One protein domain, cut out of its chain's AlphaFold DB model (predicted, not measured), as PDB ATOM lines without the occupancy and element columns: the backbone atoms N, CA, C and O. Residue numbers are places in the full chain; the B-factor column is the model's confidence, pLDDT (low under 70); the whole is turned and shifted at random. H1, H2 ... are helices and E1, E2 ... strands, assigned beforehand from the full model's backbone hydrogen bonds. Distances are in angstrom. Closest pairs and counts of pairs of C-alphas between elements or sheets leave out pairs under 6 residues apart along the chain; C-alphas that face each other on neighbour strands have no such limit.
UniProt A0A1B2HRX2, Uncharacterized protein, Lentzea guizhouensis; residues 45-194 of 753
ATOM      1  N   SER A  45     112.365 143.917 152.558       92.81
ATOM      2  CA  SER A  45     112.256 143.945 151.099       92.81
ATOM      3  C   SER A  45     112.502 142.566 150.486       92.81
ATOM      4  O   SER A  45     113.408 141.844 150.912       92.81
ATOM      5  N   ILE A  46     111.723 142.227 149.459       95.69
ATOM      6  CA  ILE A  46     111.979 141.128 148.513       95.69
ATOM      7  C   ILE A  46     111.998 141.681 147.090       95.69
ATOM      8  O   ILE A  46     111.479 142.765 146.836       95.69
ATOM      9  N   GLY A  47     112.577 140.926 146.160       95.00
ATOM     10  CA  GLY A  47     112.730 141.384 144.787       95.00
ATOM     11  C   GLY A  47     113.829 140.635 144.047       95.00
ATOM     12  O   GLY A  47     114.126 139.480 144.371       95.00
ATOM     13  N   TRP A  48     114.457 141.314 143.097       96.06
ATOM     14  CA  TRP A  48     115.616 140.856 142.344       96.06
ATOM     15  C   TRP A  48     116.786 141.860 142.377       96.06
ATOM     16  O   TRP A  48     116.682 142.980 142.864       96.06
ATOM     17  N   ASP A  49     117.963 141.433 141.905       94.81
ATOM     18  CA  ASP A  49     119.123 142.319 141.762       94.81
ATOM     19  C   ASP A  49     118.827 143.440 140.756       94.81
ATOM     20  O   ASP A  49     118.703 143.185 139.553       94.81
ATOM     21  N   GLY A  50     118.822 144.682 141.246       88.75
ATOM     22  CA  GLY A  50     118.659 145.867 140.413       88.75
ATOM     23  C   GLY A  50     117.214 146.288 140.167       88.75
ATOM     24  O   GLY A  50     117.001 147.016 139.192       88.75
ATOM     25  N   ASP A  51     116.270 145.829 140.989       88.25
ATOM     26  CA  ASP A  51     114.884 146.309 141.000       88.25
ATOM     27  C   ASP A  51     114.839 147.834 141.043       88.25
ATOM     28  O   ASP A  51     115.705 148.471 141.623       88.25
ATOM     29  N   TYR A  52     113.852 148.416 140.373       86.62
ATOM     30  CA  TYR A  52     113.593 149.855 140.389       86.62
ATOM     31  C   TYR A  52     112.501 150.225 141.401       86.62
ATOM     32  O   TYR A  52     112.368 151.376 141.788       86.62
ATOM     33  N   TYR A  53     111.656 149.259 141.763       82.00
ATOM     34  CA  TYR A  53     110.660 149.400 142.818       82.00
ATOM     35  C   TYR A  53     110.612 148.093 143.606       82.00
ATOM     36  O   TYR A  53     109.861 147.179 143.241       82.00
ATOM     37  N   GLY A  54     111.421 147.987 144.659       84.19
ATOM     38  CA  GLY A  54     111.445 146.802 145.504       84.19
ATOM     39  C   GLY A  54     110.109 146.578 146.213       84.19
ATOM     40  O   GLY A  54     109.340 147.500 146.495       84.19
ATOM     41  N   VAL A  55     109.808 145.312 146.502       92.56
ATOM     42  CA  VAL A  55     108.560 144.922 147.168       92.56
ATOM     43  C   VAL A  55     108.755 144.964 148.674       92.56
ATOM     44  O   VAL A  55     109.584 144.229 149.215       92.56
ATOM     45  N   LEU A  56     107.954 145.781 149.360       92.75
ATOM     46  CA  LEU A  56     107.954 145.857 150.818       92.75
ATOM     47  C   LEU A  56     107.138 144.709 151.410       92.75
ATOM     48  O   LEU A  56     106.004 144.470 151.006       92.75
ATOM     49  N   THR A  57     107.698 143.998 152.381       94.06
ATOM     50  CA  THR A  57     107.056 142.846 153.026       94.06
ATOM     51  C   THR A  57     106.753 143.100 154.489       94.06
ATOM     52  O   THR A  57     107.555 143.715 155.197       94.06
ATOM     53  N   HIS A  58     105.663 142.495 154.948       94.06
ATOM     54  CA  HIS A  58     105.135 142.628 156.297       94.06
ATOM     55  C   HIS A  58     105.126 141.287 157.025       94.06
ATOM     56  O   HIS A  58     105.079 140.207 156.424       94.06
ATOM     57  N   LYS A  59     105.123 141.342 158.355       93.12
ATOM     58  CA  LYS A  59     105.206 140.165 159.223       93.12
ATOM     59  C   LYS A  59     104.029 139.205 159.070       93.12
ATOM     60  O   LYS A  59     104.173 138.011 159.323       93.12
ATOM     61  N   ASP A  60     102.856 139.701 158.697       93.81
ATOM     62  CA  ASP A  60     101.651 138.891 158.463       93.81
ATOM     63  C   ASP A  60     101.698 138.086 157.148       93.81
ATOM     64  O   ASP A  60     100.755 137.363 156.828       93.81
ATOM     65  N   GLY A  61     102.802 138.182 156.402       95.56
ATOM     66  CA  GLY A  61     102.986 137.538 155.107       95.56
ATOM     67  C   GLY A  61     102.426 138.359 153.947       95.56
ATOM     68  O   GLY A  61     102.547 137.921 152.804       95.56
ATOM     69  N   SER A  62     101.827 139.527 154.211       96.06
ATOM     70  CA  SER A  62     101.436 140.475 153.169       96.06
ATOM     71  C   SER A  62     102.639 141.236 152.613       96.06
ATOM     72  O   SER A  62     103.715 141.270 153.216       96.06
ATOM     73  N   PHE A  63     102.465 141.829 151.437       95.56
ATOM     74  CA  PHE A  63     103.486 142.656 150.806       95.56
ATOM     75  C   PHE A  63     102.876 143.683 149.849       95.56
ATOM     76  O   PHE A  63     101.799 143.459 149.282       95.56
ATOM     77  N   ASP A  64     103.581 144.795 149.666       93.00
ATOM     78  CA  ASP A  64     103.190 145.907 148.810       93.00
ATOM     79  C   ASP A  64     103.990 145.888 147.512       93.00
ATOM     80  O   ASP A  64     105.220 145.926 147.497       93.00
ATOM     81  N   VAL A  65     103.263 145.841 146.404       91.75
ATOM     82  CA  VAL A  65     103.806 145.911 145.053       91.75
ATOM     83  C   VAL A  65     103.560 147.323 144.540       91.75
ATOM     84  O   VAL A  65     102.421 147.671 144.229       91.75
ATOM     85  N   HIS A  66     104.609 148.145 144.477       83.19
ATOM     86  CA  HIS A  66     104.505 149.565 144.107       83.19
ATOM     87  C   HIS A  66     104.494 149.800 142.590       83.19
ATOM     88  O   HIS A  66     103.858 150.735 142.101       83.19
ATOM     89  N   SER A  67     105.146 148.918 141.833       72.38
ATOM     90  CA  SER A  67     105.166 148.938 140.370       72.38
ATOM     91  C   SER A  67     104.206 147.901 139.798       72.38
ATOM     92  O   SER A  67     103.913 146.889 140.415       72.38
ATOM     93  N   GLY A  68     103.632 148.167 138.627       70.44
ATOM     94  CA  GLY A  68     102.679 147.255 137.987       70.44
ATOM     95  C   GLY A  68     101.263 147.360 138.537       70.44
ATOM     96  O   GLY A  68     100.626 148.384 138.281       70.44
ATOM     97  N   PRO A  69     100.718 146.325 139.208       75.25
ATOM     98  CA  PRO A  69      99.342 146.356 139.700       75.25
ATOM     99  C   PRO A  69      99.107 147.416 140.784       75.25
ATOM    100  O   PRO A  69      97.946 147.730 141.035       75.25
ATOM    101  N   ASN A  70     100.175 147.966 141.386       86.44
ATOM    102  CA  ASN A  70     100.133 148.977 142.445       86.44
ATOM    103  C   ASN A  70      99.133 148.598 143.550       86.44
ATOM    104  O   ASN A  70      98.041 149.162 143.665       86.44
ATOM    105  N   THR A  71      99.460 147.538 144.286       91.38
ATOM    106  CA  THR A  71      98.507 146.841 145.152       91.38
ATOM    107  C   THR A  71      99.187 146.204 146.356       91.38
ATOM    108  O   THR A  71     100.391 145.957 146.346       91.38
ATOM    109  N   THR A  72      98.387 145.867 147.365       93.94
ATOM    110  CA  THR A  72      98.818 145.053 148.502       93.94
ATOM    111  C   THR A  72      98.282 143.636 148.343       93.94
ATOM    112  O   THR A  72      97.066 143.409 148.256       93.94
ATOM    113  N   VAL A  73      99.185 142.662 148.360       96.19
ATOM    114  CA  VAL A  73      98.832 141.244 148.428       96.19
ATOM    115  C   VAL A  73      98.678 140.853 149.888       96.19
ATOM    116  O   VAL A  73      99.591 141.039 150.684       96.19
ATOM    117  N   ARG A  74      97.524 140.292 150.247       96.56
ATOM    118  CA  ARG A  74      97.231 139.736 151.575       96.56
ATOM    119  C   ARG A  74      96.800 138.288 151.440       96.56
ATOM    120  O   ARG A  74      96.277 137.910 150.397       96.56
ATOM    121  N   PHE A  75      96.946 137.517 152.510       97.19
ATOM    122  CA  PHE A  75      96.462 136.140 152.597       97.19
ATOM    123  C   PHE A  75      95.395 136.050 153.689       97.19
ATOM    124  O   PHE A  75      95.700 136.210 154.871       97.19
ATOM    125  N   GLY A  76      94.142 135.791 153.306       96.00
ATOM    126  CA  GLY A  76      93.008 135.685 154.232       96.00
ATOM    127  C   GLY A  76      93.125 134.555 155.263       96.00
ATOM    128  O   GLY A  76      92.376 134.529 156.241       96.00
ATOM    129  N   ILE A  77      94.079 133.635 155.091       96.38
ATOM    130  CA  ILE A  77      94.383 132.609 156.095       96.38
ATOM    131  C   ILE A  77      95.023 133.170 157.372       96.38
ATOM    132  O   ILE A  77      94.891 132.549 158.431       96.38
ATOM    133  N   TYR A  78      95.681 134.333 157.305       95.25
ATOM    134  CA  TYR A  78      96.265 134.973 158.480       95.25
ATOM    135  C   TYR A  78      95.163 135.478 159.421       95.25
ATOM    136  O   TYR A  78      94.335 136.308 159.054       95.25
ATOM    137  N   ASN A  79      95.147 134.968 160.653       87.94
ATOM    138  CA  ASN A  79      94.056 135.153 161.613       87.94
ATOM    139  C   ASN A  79      94.463 135.954 162.865       87.94
ATOM    140  O   ASN A  79      93.848 135.788 163.915       87.94
ATOM    141  N   ASN A  80      95.485 136.812 162.771       90.62
ATOM    142  CA  ASN A  80      96.059 137.541 163.913       90.62
ATOM    143  C   ASN A  80      96.457 136.615 165.085       90.62
ATOM    144  O   ASN A  80      95.996 136.805 166.213       90.62
ATOM    145  N   PRO A  81      97.309 135.605 164.841       91.25
ATOM    146  CA  PRO A  81      97.703 134.652 165.867       91.25
ATOM    147  C   PRO A  81      98.474 135.348 166.998       91.25
ATOM    148  O   PRO A  81      99.206 136.324 166.790       91.25
ATOM    149  N   ALA A  82      98.361 134.792 168.207       88.38
ATOM    150  CA  ALA A  82      99.073 135.286 169.388       88.38
ATOM    151  C   ALA A  82     100.603 135.214 169.238       88.38
ATOM    152  O   ALA A  82     101.326 135.943 169.914       88.38
ATOM    153  N   ARG A  83     101.095 134.335 168.355       88.88
ATOM    154  CA  ARG A  83     102.513 134.128 168.078       88.88
ATOM    155  C   ARG A  83     102.742 133.884 166.588       88.88
ATOM    156  O   ARG A  83     102.039 133.084 165.977       88.88
ATOM    157  N   VAL A  84     103.754 134.550 166.045       92.38
ATOM    158  CA  VAL A  84     104.244 134.434 164.671       92.38
ATOM    159  C   VAL A  84     105.756 134.298 164.709       92.38
ATOM    160  O   VAL A  84     106.426 135.022 165.448       92.38
ATOM    161  N   GLN A  85     106.294 133.416 163.879       93.12
ATOM    162  CA  GLN A  85     107.698 133.460 163.490       93.12
ATOM    163  C   GLN A  85     107.824 134.159 162.151       93.12
ATOM    164  O   GLN A  85     107.050 133.886 161.236       93.12
ATOM    165  N   TRP A  86     108.814 135.035 162.040       95.25
ATOM    166  CA  TRP A  86     109.137 135.716 160.797       95.25
ATOM    167  C   TRP A  86     110.643 135.682 160.594       95.25
ATOM    168  O   TRP A  86     111.391 136.084 161.491       95.25
ATOM    169  N   PHE A  87     111.080 135.107 159.475       95.62
ATOM    170  CA  PHE A  87     112.486 134.816 159.197       95.62
ATOM    171  C   PHE A  87     112.764 134.708 157.692       95.62
ATOM    172  O   PHE A  87     111.861 134.473 156.891       95.62
ATOM    173  N   ASN A  88     114.038 134.821 157.316       97.25
ATOM    174  CA  ASN A  88     114.509 134.538 155.959       97.25
ATOM    175  C   ASN A  88     114.678 133.027 155.771       97.25
ATOM    176  O   ASN A  88     115.366 132.377 156.567       97.25
ATOM    177  N   ALA A  89     114.102 132.452 154.714       96.56
ATOM    178  CA  ALA A  89     114.343 131.052 154.374       96.56
ATOM    179  C   ALA A  89     115.849 130.803 154.151       96.56
ATOM    180  O   ALA A  89     116.586 131.677 153.690       96.56
ATOM    181  N   GLY A  90     116.342 129.629 154.560       93.19
ATOM    182  CA  GLY A  90     117.785 129.328 154.582       93.19
ATOM    183  C   GLY A  90     118.612 130.201 155.543       93.19
ATOM    184  O   GLY A  90     119.832 130.080 155.589       93.19
ATOM    185  N   GLY A  91     117.964 131.076 156.319       95.25
ATOM    186  CA  GLY A  91     118.581 132.015 157.249       95.25
ATOM    187  C   GLY A  91     118.938 133.373 156.640       95.25
ATOM    188  O   GLY A  91     119.174 134.300 157.402       95.25
ATOM    189  N   TYR A  92     118.984 133.528 155.312       97.50
ATOM    190  CA  TYR A  92     119.441 134.779 154.678       97.50
ATOM    191  C   TYR A  92     118.926 135.029 153.254       97.50
ATOM    192  O   TYR A  92     119.148 136.127 152.746       97.50
ATOM    193  N   TYR A  93     118.273 134.066 152.592       98.38
ATOM    194  CA  TYR A  93     117.721 134.313 151.256       98.38
ATOM    195  C   TYR A  93     116.608 135.366 151.329       98.38
ATOM    196  O   TYR A  93     115.919 135.431 152.355       98.38
ATOM    197  N   PRO A  94     116.372 136.146 150.256       96.88
ATOM    198  CA  PRO A  94     115.295 137.133 150.192       96.88
ATOM    199  C   PRO A  94     113.944 136.443 149.946       96.88
ATOM    200  O   PRO A  94     113.234 136.696 148.976       96.88
ATOM    201  N   ALA A  95     113.637 135.503 150.834       98.12
ATOM    202  CA  ALA A  95     112.471 134.649 150.851       98.12
ATOM    203  C   ALA A  95     111.871 134.708 152.257       98.12
ATOM    204  O   ALA A  95     112.175 133.881 153.127       98.12
ATOM    205  N   LEU A  96     111.067 135.741 152.491       97.81
ATOM    206  CA  LEU A  96     110.512 136.048 153.804       97.81
ATOM    207  C   LEU A  96     109.408 135.051 154.124       97.81
ATOM    208  O   LEU A  96     108.487 134.846 153.333       97.81
ATOM    209  N   THR A  97     109.535 134.413 155.283       97.94
ATOM    210  CA  THR A  97     108.665 133.330 155.727       97.94
ATOM    211  C   THR A  97     107.976 133.700 157.027       97.94
ATOM    212  O   THR A  97     108.635 133.940 158.037       97.94
ATOM    213  N   THR A  98     106.648 133.702 156.995       97.38
ATOM    214  CA  THR A  98     105.762 133.885 158.143       97.38
ATOM    215  C   THR A  98     105.167 132.537 158.525       97.38
ATOM    216  O   THR A  98     104.500 131.909 157.708       97.38
ATOM    217  N   GLN A  99     105.376 132.091 159.763       95.50
ATOM    218  CA  GLN A  99     104.829 130.833 160.278       95.50
ATOM    219  C   GLN A  99     103.987 131.059 161.536       95.50
ATOM    220  O   GLN A  99     104.389 131.794 162.444       95.50
ATOM    221  N   PHE A 100     102.824 130.411 161.596       93.25
ATOM    222  CA  PHE A 100     101.906 130.457 162.732       93.25
ATOM    223  C   PHE A 100     100.997 129.223 162.781       93.25
ATOM    224  O   PHE A 100     100.909 128.457 161.825       93.25
ATOM    225  N   GLU A 101     100.299 129.053 163.902       90.81
ATOM    226  CA  GLU A 101      99.331 127.972 164.107       90.81
ATOM    227  C   GLU A 101      97.894 128.477 163.931       90.81
ATOM    228  O   GLU A 101      97.536 129.559 164.412       90.81
ATOM    229  N   ARG A 102      97.055 127.673 163.277       91.75
ATOM    230  CA  ARG A 102      95.618 127.906 163.107       91.75
ATOM    231  C   ARG A 102      94.890 126.571 163.011       91.75
ATOM    232  O   ARG A 102      95.291 125.733 162.219       91.75
ATOM    233  N   ASP A 103      93.815 126.390 163.779       91.69
ATOM    234  CA  ASP A 103      92.957 125.194 163.711       91.69
ATOM    235  C   ASP A 103      93.773 123.881 163.771       91.69
ATOM    236  O   ASP A 103      93.666 123.011 162.914       91.69
ATOM    237  N   ASN A 104      94.681 123.791 164.756       89.31
ATOM    238  CA  ASN A 104      95.637 122.687 164.938       89.31
ATOM    239  C   ASN A 104      96.461 122.343 163.676       89.31
ATOM    240  O   ASN A 104      96.845 121.196 163.441       89.31
ATOM    241  N   SER A 105      96.706 123.354 162.847       92.00
ATOM    242  CA  SER A 105      97.484 123.268 161.621       92.00
ATOM    243  C   SER A 105      98.587 124.322 161.621       92.00
ATOM    244  O   SER A 105      98.343 125.493 161.924       92.00
ATOM    245  N   THR A 106      99.784 123.929 161.193       93.00
ATOM    246  CA  THR A 106     100.870 124.883 160.953       93.00
ATOM    247  C   THR A 106     100.673 125.509 159.578       93.00
ATOM    248  O   THR A 106     100.656 124.802 158.568       93.00
ATOM    249  N   VAL A 107     100.571 126.834 159.531       96.69
ATOM    250  CA  VAL A 107     100.514 127.625 158.299       96.69
ATOM    251  C   VAL A 107     101.851 128.326 158.103       96.69
ATOM    252  O   VAL A 107     102.376 128.956 159.018       96.69
ATOM    253  N   THR A 108     102.415 128.212 156.905       97.75
ATOM    254  CA  THR A 108     103.647 128.895 156.500       97.75
ATOM    255  C   THR A 108     103.406 129.650 155.199       97.75
ATOM    256  O   THR A 108     103.001 129.047 154.209       97.75
ATOM    257  N   ILE A 109     103.650 130.959 155.200       98.62
ATOM    258  CA  ILE A 109     103.568 131.836 154.030       98.62
ATOM    259  C   ILE A 109     104.994 132.249 153.677       98.62
ATOM    260  O   ILE A 109     105.634 132.931 154.474       98.62
ATOM    261  N   THR A 110     105.492 131.853 152.508       98.75
ATOM    262  CA  THR A 110     106.823 132.253 152.028       98.75
ATOM    263  C   THR A 110     106.698 133.037 150.732       98.75
ATOM    264  O   THR A 110     106.154 132.509 149.763       98.75
ATOM    265  N   ASN A 111     107.253 134.252 150.706       98.62
ATOM    266  CA  ASN A 111     107.263 135.145 149.546       98.62
ATOM    267  C   ASN A 111     108.699 135.437 149.106       98.62
ATOM    268  O   ASN A 111     109.533 135.765 149.951       98.62
ATOM    269  N   PHE A 112     108.986 135.360 147.808       98.69
ATOM    270  CA  PHE A 112     110.283 135.747 147.243       98.69
ATOM    271  C   PHE A 112     110.133 136.308 145.827       98.69
ATOM    272  O   PHE A 112     109.189 135.958 145.118       98.69
ATOM    273  N   GLY A 113     111.069 137.165 145.421       97.75
ATOM    274  CA  GLY A 113     111.167 137.662 144.049       97.75
ATOM    275  C   GLY A 113     112.109 136.818 143.194       97.75
ATOM    276  O   GLY A 113     113.122 136.316 143.682       97.75
ATOM    277  N   ASP A 114     111.775 136.668 141.916       98.12
ATOM    278  CA  ASP A 114     112.655 136.081 140.908       98.12
ATOM    279  C   ASP A 114     112.580 136.861 139.589       98.12
ATOM    280  O   ASP A 114     111.534 137.424 139.241       98.12
ATOM    281  N   LYS A 115     113.683 136.877 138.833       97.19
ATOM    282  CA  LYS A 115     113.687 137.433 137.478       97.19
ATOM    283  C   LYS A 115     113.081 136.429 136.505       97.19
ATOM    284  O   LYS A 115     113.558 135.304 136.374       97.19
ATOM    285  N   VAL A 116     112.121 136.894 135.710       97.19
ATOM    286  CA  VAL A 116     111.535 136.138 134.598       97.19
ATOM    287  C   VAL A 116     111.732 136.873 133.276       97.19
ATOM    288  O   VAL A 116     111.597 138.093 133.205       97.19
ATOM    289  N   THR A 117     112.024 136.127 132.209       97.00
ATOM    290  CA  THR A 117     112.125 136.676 130.851       97.00
ATOM    291  C   THR A 117     110.957 136.173 130.007       97.00
ATOM    292  O   THR A 117     110.883 134.993 129.669       97.00
ATOM    293  N   ILE A 118     110.047 137.073 129.634       96.69
ATOM    294  CA  ILE A 118     108.824 136.771 128.881       96.69
ATOM    295  C   ILE A 118     108.848 137.574 127.581       96.69
ATOM    296  O   ILE A 118     108.974 138.797 127.592       96.69
ATOM    297  N   GLY A 119     108.770 136.891 126.435       94.62
ATOM    298  CA  GLY A 119     108.818 137.554 125.125       94.62
ATOM    299  C   GLY A 119     110.104 138.363 124.889       94.62
ATOM    300  O   GLY A 119     110.066 139.393 124.219       94.62
ATOM    301  N   GLY A 120     111.226 137.932 125.481       95.25
ATOM    302  CA  GLY A 120     112.517 138.629 125.413       95.25
ATOM    303  C   GLY A 120     112.620 139.883 126.290       95.25
ATOM    304  O   GLY A 120     113.542 140.670 126.100       95.25
ATOM    305  N   ARG A 121     111.677 140.093 127.217       96.31
ATOM    306  CA  ARG A 121     111.665 141.212 128.168       96.31
ATOM    307  C   ARG A 121     111.777 140.694 129.587       96.31
ATOM    308  O   ARG A 121     111.179 139.670 129.908       96.31
ATOM    309  N   ASP A 122     112.510 141.424 130.412       95.62
ATOM    310  CA  ASP A 122     112.760 141.050 131.796       95.62
ATOM    311  C   ASP A 122     111.736 141.689 132.734       95.62
ATOM    312  O   ASP A 122     111.374 142.859 132.594       95.62
ATOM    313  N   PHE A 123     111.291 140.900 133.703       96.19
ATOM    314  CA  PHE A 123     110.389 141.307 134.768       96.19
ATOM    315  C   PHE A 123     110.851 140.699 136.088       96.19
ATOM    316  O   PHE A 123     111.575 139.701 136.106       96.19
ATOM    317  N   VAL A 124     110.359 141.265 137.180       96.75
ATOM    318  CA  VAL A 124     110.396 140.654 138.505       96.75
ATOM    319  C   VAL A 124     109.015 140.094 138.788       96.75
ATOM    320  O   VAL A 124     108.009 140.800 138.660       96.75
ATOM    321  N   ALA A 125     108.962 138.822 139.163       97.38
ATOM    322  CA  ALA A 125     107.751 138.161 139.617       97.38
ATOM    323  C   ALA A 125     107.919 137.735 141.077       97.38
ATOM    324  O   ALA A 125     108.947 137.173 141.451       97.38
ATOM    325  N   ILE A 126     106.905 138.003 141.898       98.19
ATOM    326  CA  ILE A 126     106.855 137.540 143.282       98.19
ATOM    327  C   ILE A 126     106.098 136.226 143.320       98.19
ATOM    328  O   ILE A 126     104.934 136.162 142.918       98.19
ATOM    329  N   TYR A 127     106.768 135.196 143.820       98.69
ATOM    330  CA  TYR A 127     106.212 133.874 144.050       98.69
ATOM    331  C   TYR A 127     105.875 133.723 145.525       98.69
ATOM    332  O   TYR A 127     106.689 134.018 146.403       98.69
ATOM    333  N   SER A 128     104.678 133.212 145.787       98.81
ATOM    334  CA  SER A 128     104.179 132.976 147.138       98.81
ATOM    335  C   SER A 128     103.742 131.530 147.286       98.81
ATOM    336  O   SER A 128     103.033 131.019 146.421       98.81
ATOM    337  N   ARG A 129     104.106 130.890 148.398       98.81
ATOM    338  CA  ARG A 129     103.566 129.586 148.806       98.81
ATOM    339  C   ARG A 129     102.913 129.716 150.165       98.81
ATOM    340  O   ARG A 129     103.564 130.135 151.121       98.81
ATOM    341  N   VAL A 130     101.654 129.303 150.248       98.81
ATOM    342  CA  VAL A 130     100.969 129.044 151.515       98.81
ATOM    343  C   VAL A 130     100.954 127.537 151.729       98.81
ATOM    344  O   VAL A 130     100.204 126.819 151.072       98.81
ATOM    345  N   ARG A 131     101.811 127.056 152.628       98.50
ATOM    346  CA  ARG A 131     101.875 125.656 153.054       98.50
ATOM    347  C   ARG A 131     101.058 125.468 154.320       98.50
ATOM    348  O   ARG A 131     101.241 126.206 155.286       98.50
ATOM    349  N   ILE A 132     100.204 124.454 154.328       98.00
ATOM    350  CA  ILE A 132      99.364 124.093 155.467       98.00
ATOM    351  C   ILE A 132      99.636 122.641 155.820       98.00
ATOM    352  O   ILE A 132      99.477 121.768 154.969       98.00
ATOM    353  N   VAL A 133     100.013 122.379 157.068       95.50
ATOM    354  CA  VAL A 133     100.151 121.021 157.603       95.50
ATOM    355  C   VAL A 133      99.094 120.824 158.679       95.50
ATOM    356  O   VAL A 133      99.147 121.505 159.698       95.50
ATOM    357  N   ASN A 134      98.139 119.924 158.448       94.75
ATOM    358  CA  ASN A 134      97.087 119.611 159.413       94.75
ATOM    359  C   ASN A 134      97.573 118.532 160.391       94.75
ATOM    360  O   ASN A 134      97.785 117.388 159.987       94.75
ATOM    361  N   HIS A 135      97.715 118.885 161.670       88.25
ATOM    362  CA  HIS A 135      98.160 117.966 162.730       88.25
ATOM    363  C   HIS A 135      97.005 117.329 163.500       88.25
ATOM    364  O   HIS A 135      97.224 116.574 164.448       88.25
ATOM    365  N   ASP A 136      95.771 117.644 163.123       91.38
ATOM    366  CA  ASP A 136      94.574 117.133 163.761       91.38
ATOM    367  C   ASP A 136      94.188 115.744 163.239       91.38
ATOM    368  O   ASP A 136      94.681 115.231 162.234       91.38
ATOM    369  N   THR A 137      93.242 115.141 163.946       93.19
ATOM    370  CA  THR A 137      92.535 113.913 163.581       93.19
ATOM    371  C   THR A 137      91.314 114.171 162.695       93.19
ATOM    372  O   THR A 137      90.715 113.220 162.191       93.19
ATOM    373  N   VAL A 138      90.951 115.443 162.473       95.69
ATOM    374  CA  VAL A 138      89.827 115.873 161.625       95.69
ATOM    375  C   VAL A 138      90.291 116.758 160.466       95.69
ATOM    376  O   VAL A 138      91.357 117.366 160.510       95.69
ATOM    377  N   ALA A 139      89.504 116.797 159.390       96.94
ATOM    378  CA  ALA A 139      89.786 117.661 158.250       96.94
ATOM    379  C   ALA A 139      89.426 119.121 158.564       96.94
ATOM    380  O   ALA A 139      88.377 119.380 159.157       96.94
ATOM    381  N   HIS A 140      90.243 120.061 158.086       97.25
ATOM    382  CA  HIS A 140      90.034 121.501 158.266       97.25
ATOM    383  C   HIS A 140      89.873 122.208 156.922       97.25
ATOM    384  O   HIS A 140      90.576 121.895 155.963       97.25
ATOM    385  N   VAL A 141      88.950 123.171 156.845       97.38
ATOM    386  CA  VAL A 141      88.787 124.033 155.663       97.38
ATOM    387  C   VAL A 141      89.621 125.293 155.866       97.38
ATOM    388  O   VAL A 141      89.224 126.201 156.593       97.38
ATOM    389  N   LEU A 142      90.784 125.333 155.226       97.00
ATOM    390  CA  LEU A 142      91.777 126.390 155.366       97.00
ATOM    391  C   LEU A 142      92.102 126.951 153.982       97.00
ATOM    392  O   LEU A 142      92.925 126.412 153.246       97.00
ATOM    393  N   ASP A 143      91.405 128.025 153.620       96.62
ATOM    394  CA  ASP A 143      91.605 128.738 152.359       96.62
ATOM    395  C   ASP A 143      92.641 129.864 152.542       96.62
ATOM    396  O   ASP A 143      92.416 130.756 153.369       96.62
ATOM    397  N   PRO A 144      93.760 129.860 151.786       97.31
ATOM    398  CA  PRO A 144      94.694 130.982 151.737       97.31
ATOM    399  C   PRO A 144      94.046 132.321 151.384       97.31
ATOM    400  O   PRO A 144      94.514 133.348 151.874       97.31
ATOM    401  N   ALA A 145      93.005 132.300 150.538       96.12
ATOM    402  CA  ALA A 145      92.245 133.454 150.062       96.12
ATOM    403  C   ALA A 145      93.126 134.686 149.756       96.12
ATOM    404  O   ALA A 145      93.011 135.708 150.444       96.12
ATOM    405  N   PRO A 146      94.051 134.606 148.777       96.25
ATOM    406  CA  PRO A 146      94.950 135.712 148.494       96.25
ATOM    407  C   PRO A 146      94.226 136.878 147.800       96.25
ATOM    408  O   PRO A 146      93.270 136.681 147.045       96.25
ATOM    409  N   THR A 147      94.696 138.105 148.028       93.38
ATOM    410  CA  THR A 147      94.168 139.338 147.414       93.38
ATOM    411  C   THR A 147      95.149 139.936 146.397       93.38
ATOM    412  O   THR A 147      96.140 139.309 146.021       93.38
ATOM    413  N   GLY A 148      94.867 141.152 145.910       87.19
ATOM    414  CA  GLY A 148      95.811 141.929 145.093       87.19
ATOM    415  C   GLY A 148      95.954 141.458 143.642       87.19
ATOM    416  O   GLY A 148      96.861 141.887 142.944       87.19
ATOM    417  N   GLY A 149      95.076 140.572 143.162       87.44
ATOM    418  CA  GLY A 149      95.142 140.070 141.784       87.44
ATOM    419  C   GLY A 149      96.256 139.046 141.538       87.44
ATOM    420  O   GLY A 149      96.656 138.850 140.393       87.44
ATOM    421  N   THR A 150      96.742 138.385 142.591       94.06
ATOM    422  CA  THR A 150      97.655 137.239 142.478       94.06
ATOM    423  C   THR A 150      97.045 136.109 141.643       94.06
ATOM    424  O   THR A 150      95.843 135.830 141.694       94.06
ATOM    425  N   LEU A 151      97.882 135.440 140.855       97.62
ATOM    426  CA  LEU A 151      97.486 134.336 139.988       97.62
ATOM    427  C   LEU A 151      97.832 133.009 140.653       97.62
ATOM    428  O   LEU A 151      98.969 132.799 141.060       97.62
ATOM    429  N   ALA A 152      96.870 132.092 140.728       97.69
ATOM    430  CA  ALA A 152      97.109 130.746 141.237       97.69
ATOM    431  C   ALA A 152      97.924 129.909 140.235       97.69
ATOM    432  O   ALA A 152      97.465 129.672 139.114       97.69
ATOM    433  N   LEU A 153      99.087 129.421 140.669       98.19
ATOM    434  CA  LEU A 153      99.913 128.436 139.958       98.19
ATOM    435  C   LEU A 153      99.433 127.003 140.230       98.19
ATOM    436  O   LEU A 153      99.524 126.129 139.372       98.19
ATOM    437  N   THR A 154      98.864 126.776 141.414       97.69
ATOM    438  CA  THR A 154      98.260 125.499 141.828       97.69
ATOM    439  C   THR A 154      96.854 125.729 142.377       97.69
ATOM    440  O   THR A 154      96.537 126.823 142.841       97.69
ATOM    441  N   ARG A 155      95.987 124.710 142.318       96.12
ATOM    442  CA  ARG A 155      94.608 124.778 142.838       96.12
ATOM    443  C   ARG A 155      94.231 123.503 143.605       96.12
ATOM    444  O   ARG A 155      93.336 122.782 143.160       96.12
ATOM    445  N   PRO A 156      94.939 123.161 144.697       97.12
ATOM    446  CA  PRO A 156      94.547 122.024 145.522       97.12
ATOM    447  C   PRO A 156      93.233 122.314 146.269       97.12
ATOM    448  O   PRO A 156      92.717 123.433 146.259       97.12
ATOM    449  N   SER A 157      92.675 121.294 146.927       96.94
ATOM    450  CA  SER A 157      91.494 121.468 147.779       96.94
ATOM    451  C   SER A 157      91.823 122.316 149.009       96.94
ATOM    452  O   SER A 157      92.840 122.089 149.662       96.94
ATOM    453  N   THR A 158      90.922 123.229 149.379       97.00
ATOM    454  CA  THR A 158      90.993 123.989 150.641       97.00
ATOM    455  C   THR A 158      90.630 123.149 151.865       97.00
ATOM    456  O   THR A 158      90.810 123.595 152.992       97.00
ATOM    457  N   THR A 159      90.137 121.922 151.677       97.88
ATOM    458  CA  THR A 159      89.942 120.958 152.767       97.88
ATOM    459  C   THR A 159      91.212 120.131 152.963       97.88
ATOM    460  O   THR A 159      91.474 119.205 152.193       97.88
ATOM    461  N   VAL A 160      91.982 120.441 154.006       97.31
ATOM    462  CA  VAL A 160      93.215 119.731 154.367       97.31
ATOM    463  C   VAL A 160      92.865 118.560 155.283       97.31
ATOM    464  O   VAL A 160      92.355 118.747 156.388       97.31
ATOM    465  N   GLN A 161      93.099 117.336 154.813       97.31
ATOM    466  CA  GLN A 161      92.784 116.110 155.557       97.31
ATOM    467  C   GLN A 161      93.727 115.904 156.761       97.31
ATOM    468  O   GLN A 161      94.829 116.457 156.755       97.31
ATOM    469  N   PRO A 162      93.333 115.094 157.763       95.62
ATOM    470  CA  PRO A 162      94.186 114.741 158.902       95.62
ATOM    471  C   PRO A 162      95.585 114.285 158.476       95.62
ATOM    472  O   PRO A 162      95.719 113.432 157.593       95.62
ATOM    473  N   GLY A 163      96.627 114.845 159.092       90.75
ATOM    474  CA  GLY A 163      98.028 114.503 158.823       90.75
ATOM    475  C   GLY A 163      98.556 114.898 157.436       90.75
ATOM    476  O   GLY A 163      99.684 114.537 157.101       90.75
ATOM    477  N   GLN A 164      97.768 115.588 156.601       95.81
ATOM    478  CA  GLN A 164      98.194 115.990 155.258       95.81
ATOM    479  C   GLN A 164      98.890 117.350 155.247       95.81
ATOM    480  O   GLN A 164      98.631 118.224 156.074       95.81
ATOM    481  N   THR A 165      99.749 117.522 154.241       96.31
ATOM    482  CA  THR A 165     100.328 118.811 153.855       96.31
ATOM    483  C   THR A 165      99.754 119.242 152.512       96.31
ATOM    484  O   THR A 165      99.743 118.447 151.573       96.31
ATOM    485  N   THR A 166      99.324 120.496 152.409       98.00
ATOM    486  CA  THR A 166      98.835 121.100 151.164       98.00
ATOM    487  C   THR A 166      99.586 122.400 150.888       98.00
ATOM    488  O   THR A 166      99.688 123.246 151.775       98.00
ATOM    489  N   ASP A 167     100.056 122.572 149.651       98.50
ATOM    490  CA  ASP A 167     100.751 123.775 149.185       98.50
ATOM    491  C   ASP A 167      99.907 124.531 148.162       98.50
ATOM    492  O   ASP A 167      99.468 123.953 147.167       98.50
ATOM    493  N   PHE A 168      99.713 125.828 148.395       98.62
ATOM    494  CA  PHE A 168      99.058 126.737 147.464       98.62
ATOM    495  C   PHE A 168     100.060 127.759 146.943       98.62
ATOM    496  O   PHE A 168     100.507 128.636 147.686       98.62
ATOM    497  N   ASP A 169     100.375 127.648 145.658       98.75
ATOM    498  CA  ASP A 169     101.348 128.501 144.985       98.75
ATOM    499  C   ASP A 169     100.673 129.598 144.159       98.75
ATOM    500  O   ASP A 169      99.712 129.347 143.419       98.75
ATOM    501  N   TYR A 170     101.231 130.805 144.247       98.75
ATOM    502  CA  TYR A 170     100.753 132.013 143.584       98.75
ATOM    503  C   TYR A 170     101.898 132.805 142.951       98.75
ATOM    504  O   TYR A 170     103.053 132.674 143.362       98.75
ATOM    505  N   VAL A 171     101.564 133.653 141.978       98.44
ATOM    506  CA  VAL A 171     102.501 134.588 141.347       98.44
ATOM    507  C   VAL A 171     101.851 135.940 141.047       98.44
ATOM    508  O   VAL A 171     100.661 136.013 140.725       98.44
ATOM    509  N   ILE A 172     102.632 137.015 141.122       97.31
ATOM    510  CA  ILE A 172     102.259 138.364 140.675       97.31
ATOM    511  C   ILE A 172     103.478 139.070 140.070       97.31
ATOM    512  O   ILE A 172     104.594 138.905 140.555       97.31
ATOM    513  N   ALA A 173     103.287 139.838 138.996       95.62
ATOM    514  CA  ALA A 173     104.352 140.677 138.449       95.62
ATOM    515  C   ALA A 173     104.535 141.913 139.340       95.62
ATOM    516  O   ALA A 173     103.541 142.540 139.710       95.62
ATOM    517  N   ALA A 174     105.782 142.255 139.660       94.50
ATOM    518  CA  ALA A 174     106.104 143.342 140.579       94.50
ATOM    519  C   ALA A 174     106.959 144.442 139.961       94.50
ATOM    520  O   ALA A 174     106.738 145.602 140.276       94.50
ATOM    521  N   ASP A 175     107.877 144.118 139.051       93.88
ATOM    522  CA  ASP A 175     108.700 145.139 138.406       93.88
ATOM    523  C   ASP A 175     109.074 144.760 136.965       93.88
ATOM    524  O   ASP A 175     108.929 143.621 136.519       93.88
ATOM    525  N   ARG A 176     109.532 145.756 136.218       93.19
ATOM    526  CA  ARG A 176     110.066 145.704 134.858       93.19
ATOM    527  C   ARG A 176     111.381 146.485 134.775       93.19
ATOM    528  O   ARG A 176     111.672 147.066 133.733       93.19
ATOM    529  N   PHE A 177     112.135 146.560 135.877       91.50
ATOM    530  CA  PHE A 177     113.432 147.245 135.973       91.50
ATOM    531  C   PHE A 177     113.375 148.701 135.469       91.50
ATOM    532  O   PHE A 177     114.216 149.144 134.681       91.50
ATOM    533  N   GLY A 178     112.299 149.415 135.825       87.38
ATOM    534  CA  GLY A 178     112.047 150.795 135.388       87.38
ATOM    535  C   GLY A 178     111.712 150.972 133.895       87.38
ATOM    536  O   GLY A 178     111.570 152.100 133.421       87.38
ATOM    537  N   GLN A 179     111.569 149.892 133.121       89.31
ATOM    538  CA  GLN A 179     111.319 149.959 131.676       89.31
ATOM    539  C   GLN A 179     109.869 150.315 131.330       89.31
ATOM    540  O   GLN A 179     108.941 150.061 132.084       89.31
ATOM    541  N   GLY A 180     109.634 150.873 130.138       89.88
ATOM    542  CA  GLY A 180     108.307 151.336 129.699       89.88
ATOM    543  C   GLY A 180     107.423 150.301 128.986       89.88
ATOM    544  O   GLY A 180     106.321 150.644 128.559       89.88
ATOM    545  N   HIS A 181     107.872 149.055 128.810       91.88
ATOM    546  CA  HIS A 181     107.142 148.057 128.016       91.88
ATOM    547  C   HIS A 181     105.905 147.487 128.724       91.88
ATOM    548  O   HIS A 181     105.790 147.539 129.946       91.88
ATOM    549  N   ALA A 182     104.977 146.917 127.948       93.50
ATOM    550  CA  ALA A 182     103.759 146.305 128.482       93.50
ATOM    551  C   ALA A 182     104.066 145.201 129.513       93.50
ATOM    552  O   ALA A 182     105.062 144.484 129.379       93.50
ATOM    553  N   TRP A 183     103.188 145.084 130.512       94.19
ATOM    554  CA  TRP A 183     103.176 143.995 131.490       94.19
ATOM    555  C   TRP A 183     102.820 142.658 130.826       94.19
ATOM    556  O   TRP A 183     102.087 142.667 129.830       94.19
ATOM    557  N   PRO A 184     103.309 141.521 131.355       95.00
ATOM    558  CA  PRO A 184     102.929 140.212 130.852       95.00
ATOM    559  C   PRO A 184     101.441 139.965 131.110       95.00
ATOM    560  O   PRO A 184     100.871 140.411 132.109       95.00
ATOM    561  N   THR A 185     100.801 139.227 130.212       95.94
ATOM    562  CA  THR A 185      99.451 138.715 130.448       95.94
ATOM    563  C   THR A 185      99.465 137.656 131.553       95.94
ATOM    564  O   THR A 185     100.484 137.022 131.827       95.94
ATOM    565  N   ALA A 186      98.302 137.398 132.157       95.81
ATOM    566  CA  ALA A 186      98.177 136.364 133.185       95.81
ATOM    567  C   ALA A 186      98.609 134.971 132.687       95.81
ATOM    568  O   ALA A 186      99.247 134.220 133.421       95.81
ATOM    569  N   ALA A 187      98.290 134.638 131.432       97.19
ATOM    570  CA  ALA A 187      98.680 133.367 130.829       97.19
ATOM    571  C   ALA A 187     100.199 133.265 130.638       97.19
ATOM    572  O   ALA A 187     100.775 132.218 130.920       97.19
ATOM    573  N   GLU A 188     100.851 134.348 130.204       97.75
ATOM    574  CA  GLU A 188     102.308 134.388 130.050       97.75
ATOM    575  C   GLU A 188     103.030 134.277 131.395       97.75
ATOM    576  O   GLU A 188     104.008 133.542 131.496       97.75
ATOM    577  N   LEU A 189     102.531 134.953 132.436       96.56
ATOM    578  CA  LEU A 189     103.134 134.902 133.768       96.56
ATOM    579  C   LEU A 189     103.010 133.509 134.405       96.56
ATOM    580  O   LEU A 189     103.979 133.003 134.957       96.56
ATOM    581  N   VAL A 190     101.852 132.848 134.277       97.19
ATOM    582  CA  VAL A 190     101.674 131.456 134.743       97.19
ATOM    583  C   VAL A 190     102.540 130.481 133.937       97.19
ATOM    584  O   VAL A 190     103.071 129.521 134.493       97.19
ATOM    585  N   ALA A 191     102.714 130.722 132.636       97.38
ATOM    586  CA  ALA A 191     103.563 129.898 131.778       97.38
ATOM    587  C   ALA A 191     105.071 130.086 132.034       97.38
ATOM    588  O   ALA A 191     105.859 129.279 131.541       97.38
ATOM    589  N   ALA A 192     105.478 131.112 132.792       96.75
ATOM    590  CA  ALA A 192     106.884 131.396 133.083       96.75
ATOM    591  C   ALA A 192     107.534 130.367 134.028       96.75
ATOM    592  O   ALA A 192     108.753 130.211 133.990       96.75
ATOM    593  N   GLY A 193     106.737 129.631 134.812       96.88
ATOM    594  CA  GLY A 193     107.208 128.546 135.676       96.88
ATOM    595  C   GLY A 193     106.529 128.511 137.046       96.88
ATOM    596  O   GLY A 193     105.754 129.391 137.413       96.88
ATOM    597  N   GLY A 194     106.802 127.441 137.800       97.56
ATOM    598  CA  GLY A 194     106.229 127.195 139.127       97.56
ATOM    599  C   GLY A 194     107.157 127.584 140.283       97.56
ATOM    600  O   GLY A 194     108.365 127.730 140.092       97.56
TER     601      GLY A 194
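Overview. This is residues 45 to 194 of the 753 residues of an uncharacterized protein of Lentzea guizhouensis (UniProt A0A1B2HRX2). A long, twisted sheet of five strands makes the main wall, and a small sheet of three short strands covers part of one of its faces, a lopsided sandwich of two sheets only partly face to face. A long link, residues 135 to 164, folds back beside the edge strand E8, where residues 151 to 152 pair with it, and the short helix H1 packs on E8 and E6. The printed part has 150 residues with eight named strands, E1 to E8, followed by H1; the sheets, in the orders E4 E5 E6 E7 E8 and E1 E2 E3, are antiparallel, and the class is mostly strand, though under half of the residues are in named elements. The whole is compact, with a radius of gyration of the C-alphas of 15.7 A, and elongated in outline, with spans of 52 by 28 by 25 A.

Along the chain. Begin with the large sheet at E6, residues 105 to 118, which runs 37.2 A and bends by 64 degrees at residue 115. Find C-alpha 121 at (111.665, 141.212, 128.168); from there E7 runs 40.7 A to residue 134. E8, residues 165 to 175, measures 31.7 A, and E5, residues 95 to 102, 21.9 A. E4 is residues 85 to 88. For the small sheet, find C-alpha 55 at (108.560, 144.922, 147.168), where E1, residues 55 to 57, begins; E2 is residues 63 to 65 and E3 residues 71 to 73. H1, residues 186 to 191, ends at C-alpha 191, (103.563, 129.898, 131.778).

Arrangement. Look first at the hairpin E6 and E7, where N 112 and O 127 are within hydrogen-bond range at 3.0 A. E7 and E8 form a hairpin with N 128 and O 170 at 3.0 A, and E5 and E6 one with N 98 and O 109 at 2.8 A. At the edge strand E4, N 87 and O 97 of E5 are 3.1 A apart. Each sheet is a meander, each strand the antiparallel neighbour of the one before. In the small sheet, look for N 64 and O 56 at 2.8 A between E2 and E1, and N 65 and O 71 at 2.9 A between E2 and E3. The facing parts of the two sheets are 9.5 A centre to centre, their best planes 20 degrees apart; the closest C-alphas of E2 and E8 are those of Val 65 and Ala 174, 5.6 A. E3 and E8 are apart. H1 is on the large sheet at a height of 6.4 A, over none of its strands; its closest C-alphas with E8 are those of Val 190 and Val 171, 7.4 A. In H1 every O i to N i+4 pair is within hydrogen-bond range.

Size, cuts and confidence. The C-alphas farthest apart are those of Thr 137 and Gly 180, 52.9 A. The printed part has no cut. The links E3 to E4 and E7 to E8 are long. Mean pLDDT of the printed part is 94.4, and no printed residue is under 70.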